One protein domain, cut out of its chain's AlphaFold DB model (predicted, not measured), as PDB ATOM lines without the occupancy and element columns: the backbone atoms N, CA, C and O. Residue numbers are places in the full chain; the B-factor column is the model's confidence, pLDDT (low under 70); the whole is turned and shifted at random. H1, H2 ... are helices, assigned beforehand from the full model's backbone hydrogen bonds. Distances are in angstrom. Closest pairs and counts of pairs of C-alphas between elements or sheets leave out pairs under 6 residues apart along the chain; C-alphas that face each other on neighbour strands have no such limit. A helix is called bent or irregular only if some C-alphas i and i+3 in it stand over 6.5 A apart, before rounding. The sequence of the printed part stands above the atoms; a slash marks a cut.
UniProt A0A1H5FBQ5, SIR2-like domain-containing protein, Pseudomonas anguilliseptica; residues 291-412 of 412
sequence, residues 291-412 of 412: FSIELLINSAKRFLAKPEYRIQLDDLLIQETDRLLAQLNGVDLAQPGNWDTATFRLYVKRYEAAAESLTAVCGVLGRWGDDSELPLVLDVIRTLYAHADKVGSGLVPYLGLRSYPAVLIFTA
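AT A GLANCE: This is residues 291 to 412 of the 412 residues of the protein "SIR2-like domain-containing protein" of Pseudomonas anguilliseptica (UniProt A0A1H5FBQ5). H1, H2, H3b and H4 form an up-and-down bundle, each running against the one before; H3a, the other arm of H3, reaches past it. Printed are 122 residues with six named helices, H1 to H6 in order: all helix. The whole is compact, radius of gyration of the C-alphas 15.3 A, and spans 50 by 28 by 21 A.

HOW THE PARTS SIT: H3, residues 341 to 368, one helix by its hydrogen bonds, is bent into H3a, to 354, and H3b, from 357, these C-alphas being 7.3 A apart. H1, residues 291 to 304, touches H3b. H2, residues 307 to 328, irregular with C-alphas 308 and 311 7.8 A apart, touches H4, residues 374 to 388. H6, residues 404 to 410, touches H4, closest C-alphas Ala 406 and Ile 381, 5.1 A. H5, residues 396 to 402, only just touches H3a, with 3 C-alpha pairs within 8 A. Every O i to N i+4 pair is within hydrogen-bond range except in H2, 16 of 18.

IN THESE COORDINATES: H2 runs 31.8 A. C-alpha 291 is at (46.296, 105.879, -30.139), C-alpha 410 at (45.288, 101.731, -7.064).

THE WHOLE: The printed part has no cut. Link H2 to H3 is long. Residues 291, 292 and 332 are under pLDDT 70.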
ATOM      1  N   PHE A 291      45.390 104.774 -29.784       52.81
ATOM      2  CA  PHE A 291      46.296 105.879 -30.139       52.81
ATOM      3  C   PHE A 291      46.159 107.100 -29.215       52.81
ATOM      4  O   PHE A 291      47.122 107.845 -29.027       52.81
ATOM      5  N   SER A 292      44.980 107.311 -28.618       69.75
ATOM      6  CA  SER A 292      44.779 108.369 -27.619       69.75
ATOM      7  C   SER A 292      45.460 108.024 -26.292       69.75
ATOM      8  O   SER A 292      46.071 108.891 -25.669       69.75
ATOM      9  N   ILE A 293      45.450 106.742 -25.917       80.12
ATOM     10  CA  ILE A 293      46.088 106.231 -24.699       80.12
ATOM     11  C   ILE A 293      47.611 106.288 -24.836       80.12
ATOM     12  O   ILE A 293      48.289 106.764 -23.929       80.12
ATOM     13  N   GLU A 294      48.170 105.897 -25.984       80.38
ATOM     14  CA  GLU A 294      49.613 106.024 -26.225       80.38
ATOM     15  C   GLU A 294      50.091 107.483 -26.170       80.38
ATOM     16  O   GLU A 294      51.156 107.770 -25.617       80.38
ATOM     17  N   LEU A 295      49.303 108.425 -26.699       81.62
ATOM     18  CA  LEU A 295      49.625 109.850 -26.622       81.62
ATOM     19  C   LEU A 295      49.573 110.376 -25.178       81.62
ATOM     20  O   LEU A 295      50.452 111.149 -24.784       81.62
ATOM     21  N   LEU A 296      48.590 109.933 -24.388       88.00
ATOM     22  CA  LEU A 296      48.482 110.248 -22.960       88.00
ATOM     23  C   LEU A 296      49.675 109.692 -22.176       88.00
ATOM     24  O   LEU A 296      50.324 110.442 -21.451       88.00
ATOM     25  N   ILE A 297      50.045 108.426 -22.396       91.06
ATOM     26  CA  ILE A 297      51.226 107.789 -21.791       91.06
ATOM     27  C   ILE A 297      52.501 108.567 -22.136       91.06
ATOM     28  O   ILE A 297      53.325 108.837 -21.261       91.06
ATOM     29  N   ASN A 298      52.688 108.935 -23.405       88.50
ATOM     30  CA  ASN A 298      53.869 109.681 -23.839       88.50
ATOM     31  C   ASN A 298      53.903 111.100 -23.255       88.50
ATOM     32  O   ASN A 298      54.974 111.587 -22.892       88.50
ATOM     33  N   SER A 299      52.743 111.746 -23.115       89.25
ATOM     34  CA  SER A 299      52.625 113.056 -22.469       89.25
ATOM     35  C   SER A 299      52.946 112.971 -20.978       89.25
ATOM     36  O   SER A 299      53.780 113.741 -20.511       89.25
ATOM     37  N   ALA A 300      52.395 111.981 -20.269       93.12
ATOM     38  CA  ALA A 300      52.684 111.722 -18.860       93.12
ATOM     39  C   ALA A 300      54.182 111.466 -18.627       93.12
ATOM     40  O   ALA A 300      54.796 112.126 -17.794       93.12
ATOM     41  N   LYS A 301      54.815 110.601 -19.436       93.19
ATOM     42  CA  LYS A 301      56.272 110.365 -19.384       93.19
ATOM     43  C   LYS A 301      57.080 111.643 -19.612       93.19
ATOM     44  O   LYS A 301      58.073 111.874 -18.930       93.19
ATOM     45  N   ARG A 302      56.678 112.470 -20.583       90.88
ATOM     46  CA  ARG A 302      57.357 113.738 -20.882       90.88
ATOM     47  C   ARG A 302      57.234 114.727 -19.726       90.88
ATOM     48  O   ARG A 302      58.212 115.404 -19.426       90.88
ATOM     49  N   PHE A 303      56.059 114.822 -19.108       93.00
ATOM     50  CA  PHE A 303      55.832 115.734 -17.990       93.00
ATOM     51  C   PHE A 303      56.534 115.256 -16.712       93.00
ATOM     52  O   PHE A 303      57.116 116.071 -16.009       93.00
ATOM     53  N   LEU A 304      56.615 113.945 -16.483       92.31
ATOM     54  CA  LEU A 304      57.407 113.371 -15.388       92.31
ATOM     55  C   LEU A 304      58.913 113.592 -15.538       92.31
ATOM     56  O   LEU A 304      59.635 113.662 -14.552       92.31
ATOM     57  N   ALA A 305      59.416 113.714 -16.768       89.12
ATOM     58  CA  ALA A 305      60.854 113.779 -17.009       89.12
ATOM     59  C   ALA A 305      61.540 115.004 -16.378       89.12
ATOM     60  O   ALA A 305      62.764 114.988 -16.217       89.12
ATOM     61  N   LYS A 306      60.798 116.082 -16.080       88.00
ATOM     62  CA  LYS A 306      61.362 117.300 -15.487       88.00
ATOM     63  C   LYS A 306      60.371 118.026 -14.561       88.00
ATOM     64  O   LYS A 306      59.238 118.261 -14.979       88.00
ATOM     65  N   PRO A 307      60.827 118.560 -13.408       84.81
ATOM     66  CA  PRO A 307      59.975 119.297 -12.462       84.81
ATOM     67  C   PRO A 307      59.271 120.538 -13.037       84.81
ATOM     68  O   PRO A 307      58.252 120.984 -12.512       84.81
ATOM     69  N   GLU A 308      59.803 121.113 -14.120       89.69
ATOM     70  CA  GLU A 308      59.220 122.271 -14.815       89.69
ATOM     71  C   GLU A 308      57.844 121.982 -15.440       89.69
ATOM     72  O   GLU A 308      57.089 122.920 -15.686       89.69
ATOM     73  N   TYR A 309      57.489 120.705 -15.637       90.31
ATOM     74  CA  TYR A 309      56.203 120.284 -16.199       90.31
ATOM     75  C   TYR A 309      55.162 119.847 -15.157       90.31
ATOM     76  O   TYR A 309      54.118 119.310 -15.526       90.31
ATOM     77  N   ARG A 310      55.411 120.073 -13.859       88.81
ATOM     78  CA  ARG A 310      54.508 119.630 -12.779       88.81
ATOM     79  C   ARG A 310      53.065 120.130 -12.930       88.81
ATOM     80  O   ARG A 310      52.139 119.419 -12.572       88.81
ATOM     81  N   ILE A 311      52.880 121.336 -13.475       88.50
ATOM     82  CA  ILE A 311      51.551 121.934 -13.680       88.50
ATOM     83  C   ILE A 311      50.823 121.194 -14.805       88.50
ATOM     84  O   ILE A 311      49.682 120.798 -14.647       88.50
ATOM     85  N   GLN A 312      51.511 120.925 -15.915       89.69
ATOM     86  CA  GLN A 312      50.948 120.190 -17.046       89.69
ATOM     87  C   GLN A 312      50.601 118.743 -16.684       89.69
ATOM     88  O   GLN A 312      49.688 118.168 -17.273       89.69
ATOM     89  N   LEU A 313      51.341 118.144 -15.749       91.50
ATOM     90  CA  LEU A 313      51.031 116.821 -15.226       91.50
ATOM     91  C   LEU A 313      49.758 116.830 -14.369       91.50
ATOM     92  O   LEU A 313      48.910 115.958 -14.547       91.50
ATOM     93  N   ASP A 314      49.628 117.819 -13.482       90.94
ATOM     94  CA  ASP A 314      48.437 118.026 -12.655       90.94
ATOM     95  C   ASP A 314      47.195 118.273 -13.527       90.94
ATOM     96  O   ASP A 314      46.208 117.546 -13.425       90.94
ATOM     97  N   ASP A 315      47.291 119.192 -14.495       86.50
ATOM     98  CA  ASP A 315      46.224 119.485 -15.458       86.50
ATOM     99  C   ASP A 315      45.796 118.232 -16.244       86.50
ATOM    100  O   ASP A 315      44.603 117.999 -16.452       86.50
ATOM    101  N   LEU A 316      46.756 117.398 -16.665       90.50
ATOM    102  CA  LEU A 316      46.479 116.154 -17.388       90.50
ATOM    103  C   LEU A 316      45.722 115.144 -16.512       90.50
ATOM    104  O   LEU A 316      44.778 114.514 -16.990       90.50
ATOM    105  N   LEU A 317      46.104 114.998 -15.239       92.75
ATOM    106  CA  LEU A 317      45.406 114.119 -14.296       92.75
ATOM    107  C   LEU A 317      43.998 114.625 -13.980       92.75
ATOM    108  O   LEU A 317      43.062 113.823 -13.966       92.75
ATOM    109  N   ILE A 318      43.834 115.931 -13.769       90.06
ATOM    110  CA  ILE A 318      42.528 116.554 -13.529       90.06
ATOM    111  C   ILE A 318      41.617 116.321 -14.735       90.06
ATOM    112  O   ILE A 318      40.515 115.796 -14.580       90.06
ATOM    113  N   GLN A 319      42.096 116.616 -15.946       86.88
ATOM    114  CA  GLN A 319      41.310 116.465 -17.168       86.88
ATOM    115  C   GLN A 319      40.863 115.015 -17.401       86.88
ATOM    116  O   GLN A 319      39.698 114.772 -17.732       86.88
ATOM    117  N   GLU A 320      41.758 114.038 -17.227       91.06
ATOM    118  CA  GLU A 320      41.402 112.625 -17.399       91.06
ATOM    119  C   GLU A 320      40.501 112.109 -16.263       91.06
ATOM    120  O   GLU A 320      39.624 111.276 -16.505       91.06
ATOM    121  N   THR A 321      40.639 112.644 -15.047       94.00
ATOM    122  CA  THR A 321      39.732 112.339 -13.929       94.00
ATOM    123  C   THR A 321      38.327 112.869 -14.197       94.00
ATOM    124  O   THR A 321      37.357 112.121 -14.073       94.00
ATOM    125  N   ASP A 322      38.199 114.119 -14.642       88.69
ATOM    126  CA  ASP A 322      36.915 114.725 -15.005       88.69
ATOM    127  C   ASP A 322      36.258 113.993 -16.177       88.69
ATOM    128  O   ASP A 322      35.052 113.720 -16.159       88.69
ATOM    129  N   ARG A 323      37.051 113.600 -17.181       89.31
ATOM    130  CA  ARG A 323      36.589 112.768 -18.297       89.31
ATOM    131  C   ARG A 323      36.025 111.438 -17.797       89.31
ATOM    132  O   ARG A 323      34.937 111.050 -18.231       89.31
ATOM    133  N   LEU A 324      36.739 110.743 -16.910       92.06
ATOM    134  CA  LEU A 324      36.273 109.483 -16.335       92.06
ATOM    135  C   LEU A 324      34.979 109.699 -15.542       92.06
ATOM    136  O   LEU A 324      33.998 109.002 -15.784       92.06
ATOM    137  N   LEU A 325      34.921 110.700 -14.663       91.38
ATOM    138  CA  LEU A 325      33.713 111.026 -13.899       91.38
ATOM    139  C   LEU A 325      32.513 111.327 -14.808       91.38
ATOM    140  O   LEU A 325      31.401 110.874 -14.531       91.38
ATOM    141  N   ALA A 326      32.716 112.050 -15.910       86.06
ATOM    142  CA  ALA A 326      31.666 112.304 -16.891       86.06
ATOM    143  C   ALA A 326      31.166 111.005 -17.549       86.06
ATOM    144  O   ALA A 326      29.959 110.837 -17.726       86.06
ATOM    145  N   GLN A 327      32.062 110.061 -17.861       85.81
ATOM    146  CA  GLN A 327      31.685 108.747 -18.394       85.81
ATOM    147  C   GLN A 327      30.940 107.887 -17.365       85.81
ATOM    148  O   GLN A 327      29.939 107.265 -17.716       85.81
ATOM    149  N   LEU A 328      31.373 107.892 -16.099       88.69
ATOM    150  CA  LEU A 328      30.722 107.154 -15.007       88.69
ATOM    151  C   LEU A 328      29.298 107.653 -14.709       88.69
ATOM    152  O   LEU A 328      28.467 106.885 -14.226       88.69
ATOM    153  N   ASN A 329      29.005 108.917 -15.024       85.25
ATOM    154  CA  ASN A 329      27.661 109.499 -14.953       85.25
ATOM    155  C   ASN A 329      26.809 109.254 -16.210       85.25
ATOM    156  O   ASN A 329      25.647 109.661 -16.254       85.25
ATOM    157  N   GLY A 330      27.376 108.634 -17.245       81.12
ATOM    158  CA  GLY A 330      26.689 108.374 -18.501       81.12
ATOM    159  C   GLY A 330      25.600 107.304 -18.385       81.12
ATOM    160  O   GLY A 330      25.656 106.405 -17.545       81.12
ATOM    161  N   VAL A 331      24.630 107.364 -19.302       70.12
ATOM    162  CA  VAL A 331      23.512 106.403 -19.401       70.12
ATOM    163  C   VAL A 331      24.015 104.962 -19.573       70.12
ATOM    164  O   VAL A 331      23.426 104.034 -19.026       70.12
ATOM    165  N   ASP A 332      25.150 104.775 -20.254       69.50
ATOM    166  CA  ASP A 332      25.773 103.465 -20.491       69.50
ATOM    167  C   ASP A 332      26.223 102.738 -19.210       69.50
ATOM    168  O   ASP A 332      26.442 101.521 -19.234       69.50
ATOM    169  N   LEU A 333      26.364 103.461 -18.096       78.88
ATOM    170  CA  LEU A 333      26.757 102.930 -16.787       78.88
ATOM    171  C   LEU A 333      25.666 103.109 -15.716       78.88
ATOM    172  O   LEU A 333      25.910 102.837 -14.536       78.88
ATOM    173  N   ALA A 334      24.451 103.504 -16.113       78.94
ATOM    174  CA  ALA A 334      23.292 103.531 -15.227       78.94
ATOM    175  C   ALA A 334      22.971 102.117 -14.710       78.94
ATOM    176  O   ALA A 334      23.094 101.139 -15.440       78.94
ATOM    177  N   GLN A 335      22.573 101.982 -13.442       73.94
ATOM    178  CA  GLN A 335      22.371 100.654 -12.855       73.94
ATOM    179  C   GLN A 335      21.188  99.916 -13.510       73.94
ATOM    180  O   GLN A 335      20.090 100.471 -13.579       73.94
ATOM    181  N   PRO A 336      21.369  98.655 -13.942       74.50
ATOM    182  CA  PRO A 336      20.273  97.854 -14.462       74.50
ATOM    183  C   PRO A 336      19.342  97.421 -13.321       74.50
ATOM    184  O   PRO A 336      19.784  97.152 -12.204       74.50
ATOM    185  N   GLY A 337      18.042  97.313 -13.611       74.81
ATOM    186  CA  GLY A 337      17.034  96.954 -12.604       74.81
ATOM    187  C   GLY A 337      17.108  95.503 -12.116       74.81
ATOM    188  O   GLY A 337      16.644  95.208 -11.020       74.81
ATOM    189  N   ASN A 338      17.716  94.606 -12.900       79.19
ATOM    190  CA  ASN A 338      17.786  93.175 -12.607       79.19
ATOM    191  C   ASN A 338      19.231  92.663 -12.587       79.19
ATOM    192  O   ASN A 338      20.106  93.143 -13.313       79.19
ATOM    193  N   TRP A 339      19.467  91.642 -11.762       84.06
ATOM    194  CA  TRP A 339      20.730  90.915 -11.729       84.06
ATOM    195  C   TRP A 339      20.792  89.867 -12.844       84.06
ATOM    196  O   TRP A 339      19.890  89.044 -12.977       84.06
ATOM    197  N   ASP A 340      21.893  89.869 -13.594       86.94
ATOM    198  CA  ASP A 340      22.228  88.844 -14.579       86.94
ATOM    199  C   ASP A 340      23.756  88.753 -14.743       86.94
ATOM    200  O   ASP A 340      24.464  89.759 -14.696       86.94
ATOM    201  N   THR A 341      24.273  87.541 -14.952       88.56
ATOM    202  CA  THR A 341      25.721  87.290 -15.040       88.56
ATOM    203  C   THR A 341      26.324  87.853 -16.325       88.56
ATOM    204  O   THR A 341      27.437  88.384 -16.297       88.56
ATOM    205  N   ALA A 342      25.624  87.742 -17.459       84.88
ATOM    206  CA  ALA A 342      26.121  88.272 -18.727       84.88
ATOM    207  C   ALA A 342      26.147  89.807 -18.696       84.88
ATOM    208  O   ALA A 342      27.146  90.421 -19.077       84.88
ATOM    209  N   THR A 343      25.095  90.405 -18.139       84.62
ATOM    210  CA  THR A 343      24.979  91.846 -17.902       84.62
ATOM    211  C   THR A 343      26.066  92.334 -16.950       84.62
ATOM    212  O   THR A 343      26.787  93.268 -17.285       84.62
ATOM    213  N   PHE A 344      26.294  91.669 -15.816       88.25
ATOM    214  CA  PHE A 344      27.359  92.064 -14.892       88.25
ATOM    215  C   PHE A 344      28.744  92.052 -15.555       88.25
ATOM    216  O   PHE A 344      29.485  93.027 -15.447       88.25
ATOM    217  N   ARG A 345      29.080  91.000 -16.318       88.25
ATOM    218  CA  ARG A 345      30.348  90.928 -17.073       88.25
ATOM    219  C   ARG A 345      30.486  92.045 -18.105       88.25
ATOM    220  O   ARG A 345      31.585  92.555 -18.303       88.25
ATOM    221  N   LEU A 346      29.391  92.416 -18.769       85.19
ATOM    222  CA  LEU A 346      29.378  93.550 -19.690       85.19
ATOM    223  C   LEU A 346      29.695  94.857 -18.953       85.19
ATOM    224  O   LEU A 346      30.498  95.643 -19.443       85.19
ATOM    225  N   TYR A 347      29.115  95.068 -17.770       89.00
ATOM    226  CA  TYR A 347      29.397  96.252 -16.960       89.00
ATOM    227  C   TYR A 347      30.846  96.278 -16.480       89.00
ATOM    228  O   TYR A 347      31.481  97.316 -16.621       89.00
ATOM    229  N   VAL A 348      31.405  95.157 -16.007       90.50
ATOM    230  CA  VAL A 348      32.836  95.074 -15.645       90.50
ATOM    231  C   VAL A 348      33.708  95.578 -16.798       90.50
ATOM    232  O   VAL A 348      34.480  96.511 -16.604       90.50
ATOM    233  N   LYS A 349      33.491  95.071 -18.020       86.31
ATOM    234  CA  LYS A 349      34.232  95.516 -19.214       86.31
ATOM    235  C   LYS A 349      34.052  97.001 -19.527       86.31
ATOM    236  O   LYS A 349      34.984  97.641 -20.001       86.31
ATOM    237  N   ARG A 350      32.860  97.563 -19.295       87.38
ATOM    238  CA  ARG A 350      32.606  99.000 -19.495       87.38
ATOM    239  C   ARG A 350      33.373  99.852 -18.485       87.38
ATOM    240  O   ARG A 350      33.937 100.865 -18.876       87.38
ATOM    241  N   TYR A 351      33.411  99.435 -17.220       91.44
ATOM    242  CA  TYR A 351      34.200 100.107 -16.185       91.44
ATOM    243  C   TYR A 351      35.708 100.008 -16.470       91.44
ATOM    244  O   TYR A 351      36.397 101.017 -16.357       91.44
ATOM    245  N   GLU A 352      36.203  98.839 -16.895       90.81
ATOM    246  CA  GLU A 352      37.600  98.654 -17.325       90.81
ATOM    247  C   GLU A 352      37.949  99.584 -18.494       90.81
ATOM    248  O   GLU A 352      38.907 100.347 -18.405       90.81
ATOM    249  N   ALA A 353      37.135  99.583 -19.554       86.12
ATOM    250  CA  ALA A 353      37.362 100.416 -20.734       86.12
ATOM    251  C   ALA A 353      37.300 101.922 -20.422       86.12
ATOM    252  O   ALA A 353      38.068 102.702 -20.976       86.12
ATOM    253  N   ALA A 354      36.399 102.344 -19.530       88.81
ATOM    254  CA  ALA A 354      36.308 103.740 -19.109       88.81
ATOM    255  C   ALA A 354      37.552 104.175 -18.316       88.81
ATOM    256  O   ALA A 354      38.089 105.259 -18.541       88.81
ATOM    257  N   ALA A 355      38.027 103.325 -17.400       92.50
ATOM    258  CA  ALA A 355      39.157 103.632 -16.528       92.50
ATOM    259  C   ALA A 355      40.530 103.444 -17.199       92.50
ATOM    260  O   ALA A 355      41.527 103.918 -16.655       92.50
ATOM    261  N   GLU A 356      40.605 102.775 -18.355       91.25
ATOM    262  CA  GLU A 356      41.855 102.345 -19.002       91.25
ATOM    263  C   GLU A 356      42.862 103.489 -19.195       91.25
ATOM    264  O   GLU A 356      44.031 103.354 -18.833       91.25
ATOM    265  N   SER A 357      42.405 104.639 -19.704       89.25
ATOM    266  CA  SER A 357      43.275 105.791 -19.987       89.25
ATOM    267  C   SER A 357      43.938 106.333 -18.716       89.25
ATOM    268  O   SER A 357      45.160 106.474 -18.660       89.25
ATOM    269  N   LEU A 358      43.143 106.582 -17.672       93.19
ATOM    270  CA  LEU A 358      43.634 107.119 -16.402       93.19
ATOM    271  C   LEU A 358      44.471 106.085 -15.637       93.19
ATOM    272  O   LEU A 358      45.510 106.427 -15.081       93.19
ATOM    273  N   THR A 359      44.076 104.810 -15.683       94.75
ATOM    274  CA  THR A 359      44.842 103.688 -15.113       94.75
ATOM    275  C   THR A 359      46.234 103.615 -15.740       94.75
ATOM    276  O   THR A 359      47.228 103.529 -15.026       94.75
ATOM    277  N   ALA A 360      46.339 103.732 -17.066       92.69
ATOM    278  CA  ALA A 360      47.624 103.712 -17.757       92.69
ATOM    279  C   ALA A 360      48.520 104.909 -17.389       92.69
ATOM    280  O   ALA A 360      49.726 104.737 -17.203       92.69
ATOM    281  N   VAL A 361      47.950 106.112 -17.256       93.44
ATOM    282  CA  VAL A 361      48.684 107.310 -16.805       93.44
ATOM    283  C   VAL A 361      49.179 107.141 -15.365       93.44
ATOM    284  O   VAL A 361      50.358 107.376 -15.096       93.44
ATOM    285  N   CYS A 362      48.326 106.668 -14.454       95.12
ATOM    286  CA  CYS A 362      48.702 106.385 -13.067       95.12
ATOM    287  C   CYS A 362      49.770 105.287 -12.961       95.12
ATOM    288  O   CYS A 362      50.706 105.435 -12.181       95.12
ATOM    289  N   GLY A 363      49.722 104.251 -13.801       94.56
ATOM    290  CA  GLY A 363      50.776 103.233 -13.862       94.56
ATOM    291  C   GLY A 363      52.124 103.791 -14.343       94.56
ATOM    292  O   GLY A 363      53.186 103.374 -13.879       94.56
ATOM    293  N   VAL A 364      52.123 104.787 -15.241       94.44
ATOM    294  CA  VAL A 364      53.352 105.511 -15.621       94.44
ATOM    295  C   VAL A 364      53.913 106.291 -14.431       94.44
ATOM    296  O   VAL A 364      55.119 106.229 -14.202       94.44
ATOM    297  N   LEU A 365      53.051 106.982 -13.681       93.81
ATOM    298  CA  LEU A 365      53.417 107.730 -12.475       93.81
ATOM    299  C   LEU A 365      54.004 106.812 -11.402       93.81
ATOM    300  O   LEU A 365      55.106 107.061 -10.929       93.81
ATOM    301  N   GLY A 366      53.336 105.698 -11.095       92.25
ATOM    302  CA  GLY A 366      53.825 104.723 -10.119       92.25
ATOM    303  C   GLY A 366      55.132 104.045 -10.538       92.25
ATOM    304  O   GLY A 366      55.944 103.682  -9.690       92.25
ATOM    305  N   ARG A 367      55.374 103.883 -11.846       93.69
ATOM    306  CA  ARG A 367      56.593 103.234 -12.348       93.69
ATOM    307  C   ARG A 367      57.795 104.169 -12.496       93.69
ATOM    308  O   ARG A 367      58.922 103.688 -12.377       93.69
ATOM    309  N   TRP A 368      57.577 105.438 -12.838       92.94
ATOM    310  CA  TRP A 368      58.646 106.370 -13.229       92.94
ATOM    311  C   TRP A 368      58.698 107.670 -12.415       92.94
ATOM    312  O   TRP A 368      59.632 108.441 -12.628       92.94
ATOM    313  N   GLY A 369      57.725 107.928 -11.539       88.75
ATOM    314  CA  GLY A 369      57.716 109.084 -10.637       88.75
ATOM    315  C   GLY A 369      58.728 108.965  -9.496       88.75
ATOM    316  O   GLY A 369      59.387 107.936  -9.331       88.75
ATOM    317  N   ASP A 370      58.848 110.035  -8.710       89.00
ATOM    318  CA  ASP A 370      59.802 110.159  -7.595       89.00
ATOM    319  C   ASP A 370      59.113 110.315  -6.226       89.00
ATOM    320  O   ASP A 370      59.672 110.890  -5.291       89.00
ATOM    321  N   ASP A 371      57.896 109.776  -6.120       87.25
ATOM    322  CA  ASP A 371      56.945 109.877  -5.001       87.25
ATOM    323  C   ASP A 371      56.314 111.264  -4.798       87.25
ATOM    324  O   ASP A 371      55.334 111.382  -4.053       87.25
ATOM    325  N   SER A 372      56.786 112.314  -5.480       88.62
ATOM    326  CA  SER A 372      56.179 113.645  -5.362       88.62
ATOM    327  C   SER A 372      54.758 113.713  -5.944       88.62
ATOM    328  O   SER A 372      53.960 114.552  -5.522       88.62
ATOM    329  N   GLU A 373      54.402 112.783  -6.833       90.88
ATOM    330  CA  GLU A 373      53.080 112.654  -7.454       90.88
ATOM    331  C   GLU A 373      52.097 111.785  -6.658       90.88
ATOM    332  O   GLU A 373      50.905 111.755  -6.975       90.88
ATOM    333  N   LEU A 374      52.553 111.092  -5.608       91.94
ATOM    334  CA  LEU A 374      51.696 110.233  -4.786       91.94
ATOM    335  C   LEU A 374      50.454 110.968  -4.241       91.94
ATOM    336  O   LEU A 374      49.362 110.396  -4.312       91.94
ATOM    337  N   PRO A 375      50.545 112.220  -3.740       93.25
ATOM    338  CA  PRO A 375      49.364 112.966  -3.314       93.25
ATOM    339  C   PRO A 375      48.332 113.156  -4.434       93.25
ATOM    340  O   PRO A 375      47.142 113.004  -4.174       93.25
ATOM    341  N   LEU A 376      48.777 113.400  -5.672       91.06
ATOM    342  CA  LEU A 376      47.892 113.587  -6.827       91.06
ATOM    343  C   LEU A 376      47.103 112.310  -7.122       91.06
ATOM    344  O   LEU A 376      45.881 112.340  -7.247       91.06
ATOM    345  N   VAL A 377      47.786 111.163  -7.158       94.69
ATOM    346  CA  VAL A 377      47.137 109.863  -7.392       94.69
ATOM    347  C   VAL A 377      46.165 109.519  -6.259       94.69
ATOM    348  O   VAL A 377      45.064 109.024  -6.510       94.69
ATOM    349  N   LEU A 378      46.522 109.819  -5.005       95.62
ATOM    350  CA  LEU A 378      45.626 109.618  -3.863       95.62
ATOM    351  C   LEU A 378      44.373 110.494  -3.946       95.62
ATOM    352  O   LEU A 378      43.287 110.022  -3.606       95.62
ATOM    353  N   ASP A 379      44.495 111.735  -4.409       95.31
ATOM    354  CA  ASP A 379      43.351 112.627  -4.582       95.31
ATOM    355  C   ASP A 379      42.436 112.167  -5.726       95.31
ATOM    356  O   ASP A 379      41.210 112.191  -5.568       95.31
ATOM    357  N   VAL A 380      42.990 111.619  -6.814       95.94
ATOM    358  CA  VAL A 380      42.210 110.941  -7.867       95.94
ATOM    359  C   VAL A 380      41.419 109.761  -7.292       95.94
ATOM    360  O   VAL A 380      40.200 109.682  -7.467       95.94
ATOM    361  N   ILE A 381      42.074 108.866  -6.543       96.56
ATOM    362  CA  ILE A 381      41.427 107.693  -5.927       96.56
ATOM    363  C   ILE A 381      40.315 108.127  -4.965       96.56
ATOM    364  O   ILE A 381      39.200 107.603  -5.034       96.56
ATOM    365  N   ARG A 382      40.584 109.106  -4.091       96.44
ATOM    366  CA  ARG A 382      39.590 109.654  -3.151       96.44
ATOM    367  C   ARG A 382      38.396 110.251  -3.881       96.44
ATOM    368  O   ARG A 382      37.264 110.028  -3.462       96.44
ATOM    369  N   THR A 383      38.639 110.971  -4.970       96.19
ATOM    370  CA  THR A 383      37.584 111.592  -5.777       96.19
ATOM    371  C   THR A 383      36.679 110.538  -6.411       96.19
ATOM    372  O   THR A 383      35.454 110.643  -6.329       96.19
ATOM    373  N   LEU A 384      37.260 109.482  -6.986       95.12
ATOM    374  CA  LEU A 384      36.501 108.378  -7.579       95.12
ATOM    375  C   LEU A 384      35.723 107.581  -6.530       95.12
ATOM    376  O   LEU A 384      34.570 107.220  -6.762       95.12
ATOM    377  N   TYR A 385      36.315 107.355  -5.358       93.44
ATOM    378  CA  TYR A 385      35.639 106.683  -4.253       93.44
ATOM    379  C   TYR A 385      34.463 107.515  -3.719       93.44
ATOM    380  O   TYR A 385      33.337 107.027  -3.645       93.44
ATOM    381  N   ALA A 386      34.678 108.810  -3.469       93.81
ATOM    382  CA  ALA A 386      33.617 109.730  -3.059       93.81
ATOM    383  C   ALA A 386      32.500 109.837  -4.111       93.81
ATOM    384  O   ALA A 386      31.332 110.011  -3.769       93.81
ATOM    385  N   HIS A 387      32.836 109.726  -5.400       92.44
ATOM    386  CA  HIS A 387      31.852 109.658  -6.478       92.44
ATOM    387  C   HIS A 387      31.026 108.360  -6.446       92.44
ATOM    388  O   HIS A 387      29.810 108.391  -6.677       92.44
ATOM    389  N   ALA A 388      31.661 107.220  -6.166       90.06
ATOM    390  CA  ALA A 388      30.980 105.936  -6.046       90.06
ATOM    391  C   ALA A 388      29.915 105.975  -4.937       90.06
ATOM    392  O   ALA A 388      28.766 105.605  -5.203       90.06
ATOM    393  N   ASP A 389      30.267 106.543  -3.779       88.56
ATOM    394  CA  ASP A 389      29.425 106.648  -2.577       88.56
ATOM    395  C   ASP A 389      28.197 107.560  -2.731       88.56
ATOM    396  O   ASP A 389      27.259 107.477  -1.936       88.56
ATOM    397  N   LYS A 390      28.136 108.405  -3.772       87.50
ATOM    398  CA  LYS A 390      26.957 109.255  -4.036       87.50
ATOM    399  C   LYS A 390      25.681 108.451  -4.296       87.50
ATOM    400  O   LYS A 390      24.586 108.991  -4.158       87.50
ATOM    401  N   VAL A 391      25.806 107.185  -4.697       81.31
ATOM    402  CA  VAL A 391      24.672 106.302  -4.987       81.31
ATOM    403  C   VAL A 391      24.641 105.190  -3.948       81.31
ATOM    404  O   VAL A 391      25.410 104.239  -4.031       81.31
ATOM    405  N   GLY A 392      23.731 105.308  -2.979       76.81
ATOM    406  CA  GLY A 392      23.580 104.346  -1.879       76.81
ATOM    407  C   GLY A 392      22.464 103.313  -2.064       76.81
ATOM    408  O   GLY A 392      22.285 102.450  -1.209       76.81
ATOM    409  N   SER A 393      21.690 103.392  -3.149       78.25
ATOM    410  CA  SER A 393      20.543 102.513  -3.402       78.25
ATOM    411  C   SER A 393      20.709 101.750  -4.707       78.25
ATOM    412  O   SER A 393      21.021 102.353  -5.733       78.25
ATOM    413  N   GLY A 394      20.451 100.445  -4.679       84.12
ATOM    414  CA  GLY A 394      20.549  99.588  -5.852       84.12
ATOM    415  C   GLY A 394      20.929  98.157  -5.499       84.12
ATOM    416  O   GLY A 394      20.953  97.758  -4.334       84.12
ATOM    417  N   LEU A 395      21.242  97.377  -6.524       84.94
ATOM    418  CA  LEU A 395      21.721  96.009  -6.366       84.94
ATOM    419  C   LEU A 395      23.184  96.013  -5.889       84.94
ATOM    420  O   LEU A 395      24.054  96.593  -6.541       84.94
ATOM    421  N   VAL A 396      23.460  95.316  -4.781       87.06
ATOM    422  CA  VAL A 396      24.775  95.280  -4.103       87.06
ATOM    423  C   VAL A 396      25.964  95.036  -5.049       87.06
ATOM    424  O   VAL A 396      26.940  95.778  -4.948       87.06
ATOM    425  N   PRO A 397      25.916  94.085  -6.006       86.75
ATOM    426  CA  PRO A 397      27.036  93.875  -6.925       86.75
ATOM    427  C   PRO A 397      27.360  95.095  -7.798       86.75
ATOM    428  O   PRO A 397      28.527  95.381  -8.051       86.75
ATOM    429  N   TYR A 398      26.340  95.834  -8.242       87.50
ATOM    430  CA  TYR A 398      26.524  97.027  -9.067       87.50
ATOM    431  C   TYR A 398      26.921  98.247  -8.232       87.50
ATOM    432  O   TYR A 398      27.657  99.091  -8.731       87.50
ATOM    433  N   LEU A 399      26.501  98.316  -6.962       87.50
ATOM    434  CA  LEU A 399      27.006  99.310  -6.008       87.50
ATOM    435  C   LEU A 399      28.511  99.128  -5.775       87.50
ATOM    436  O   LEU A 399      29.264 100.085  -5.916       87.50
ATOM    437  N   GLY A 400      28.964  97.893  -5.527       88.00
ATOM    438  CA  GLY A 400      30.394  97.593  -5.377       88.00
ATOM    439  C   GLY A 400      31.212  97.883  -6.641       88.00
ATOM    440  O   GLY A 400      32.354  98.338  -6.558       88.00
ATOM    441  N   LEU A 401      30.618  97.699  -7.825       90.56
ATOM    442  CA  LEU A 401      31.289  97.979  -9.093       90.56
ATOM    443  C   LEU A 401      31.568  99.479  -9.304       90.56
ATOM    444  O   LEU A 401      32.511  99.823 -10.008       90.56
ATOM    445  N   ARG A 402      30.827 100.384  -8.650       91.81
ATOM    446  CA  ARG A 402      31.061 101.836  -8.767       91.81
ATOM    447  C   ARG A 402      32.427 102.266  -8.237       91.81
ATOM    448  O   ARG A 402      33.011 103.200  -8.776       91.81
ATOM    449  N   SER A 403      32.952 101.583  -7.218       93.31
ATOM    450  CA  SER A 403      34.305 101.829  -6.693       93.31
ATOM    451  C   SER A 403      35.413 101.152  -7.506       93.31
ATOM    452  O   SER A 403      36.592 101.373  -7.241       93.31
ATOM    453  N   TYR A 404      35.068 100.333  -8.504       95.19
ATOM    454  CA  TYR A 404      36.040  99.530  -9.242       95.19
ATOM    455  C   TYR A 404      37.105 100.348  -9.997       95.19
ATOM    456  O   TYR A 404      38.271  99.966  -9.919       95.19
ATOM    457  N   PRO A 405      36.800 101.502 -10.629       95.12
ATOM    458  CA  PRO A 405      37.832 102.353 -11.229       95.12
ATOM    459  C   PRO A 405      38.913 102.803 -10.244       95.12
ATOM    460  O   PRO A 405      40.089 102.835 -10.596       95.12
ATOM    461  N   ALA A 406      38.534 103.105  -8.998       95.62
ATOM    462  CA  ALA A 406      39.489 103.479  -7.958       95.62
ATOM    463  C   ALA A 406      40.422 102.307  -7.607       95.62
ATOM    464  O   ALA A 406      41.611 102.517  -7.384       95.62
ATOM    465  N   VAL A 407      39.899 101.073  -7.615       95.50
ATOM    466  CA  VAL A 407      40.704  99.856  -7.428       95.50
ATOM    467  C   VAL A 407      41.668  99.659  -8.594       95.50
ATOM    468  O   VAL A 407      42.843  99.428  -8.348       95.50
ATOM    469  N   LEU A 408      41.198  99.794  -9.841       95.38
ATOM    470  CA  LEU A 408      42.044  99.653 -11.031       95.38
ATOM    471  C   LEU A 408      43.239 100.609 -10.982       95.38
ATOM    472  O   LEU A 408      44.368 100.164 -11.159       95.38
ATOM    473  N   ILE A 409      42.999 101.881 -10.649       95.25
ATOM    474  CA  ILE A 409      44.046 102.902 -10.510       95.25
ATOM    475  C   ILE A 409      44.985 102.605  -9.339       95.25
ATOM    476  O   ILE A 409      46.188 102.791  -9.470       95.25
ATOM    477  N   PHE A 410      44.462 102.126  -8.208       93.75
ATOM    478  CA  PHE A 410      45.288 101.731  -7.064       93.75
ATOM    479  C   PHE A 410      46.216 100.547  -7.384       93.75
ATOM    480  O   PHE A 410      47.291 100.435  -6.801       93.75
ATOM    481  N   THR A 411      45.796  99.653  -8.283       91.62
ATOM    482  CA  THR A 411      46.557  98.456  -8.682       91.62
ATOM    483  C   THR A 411      47.380  98.619  -9.962       91.62
ATOM    484  O   THR A 411      48.012  97.647 -10.380       91.62
ATOM    485  N   ALA A 412      47.315  99.790 -10.600       86.06
ATOM    486  CA  ALA A 412      48.064 100.129 -11.810       86.06
ATOM    487  C   ALA A 412      49.568 100.209 -11.533       86.06
ATOM    488  O   ALA A 412      50.343  99.775 -12.419       86.06
TER     489      ALA A 412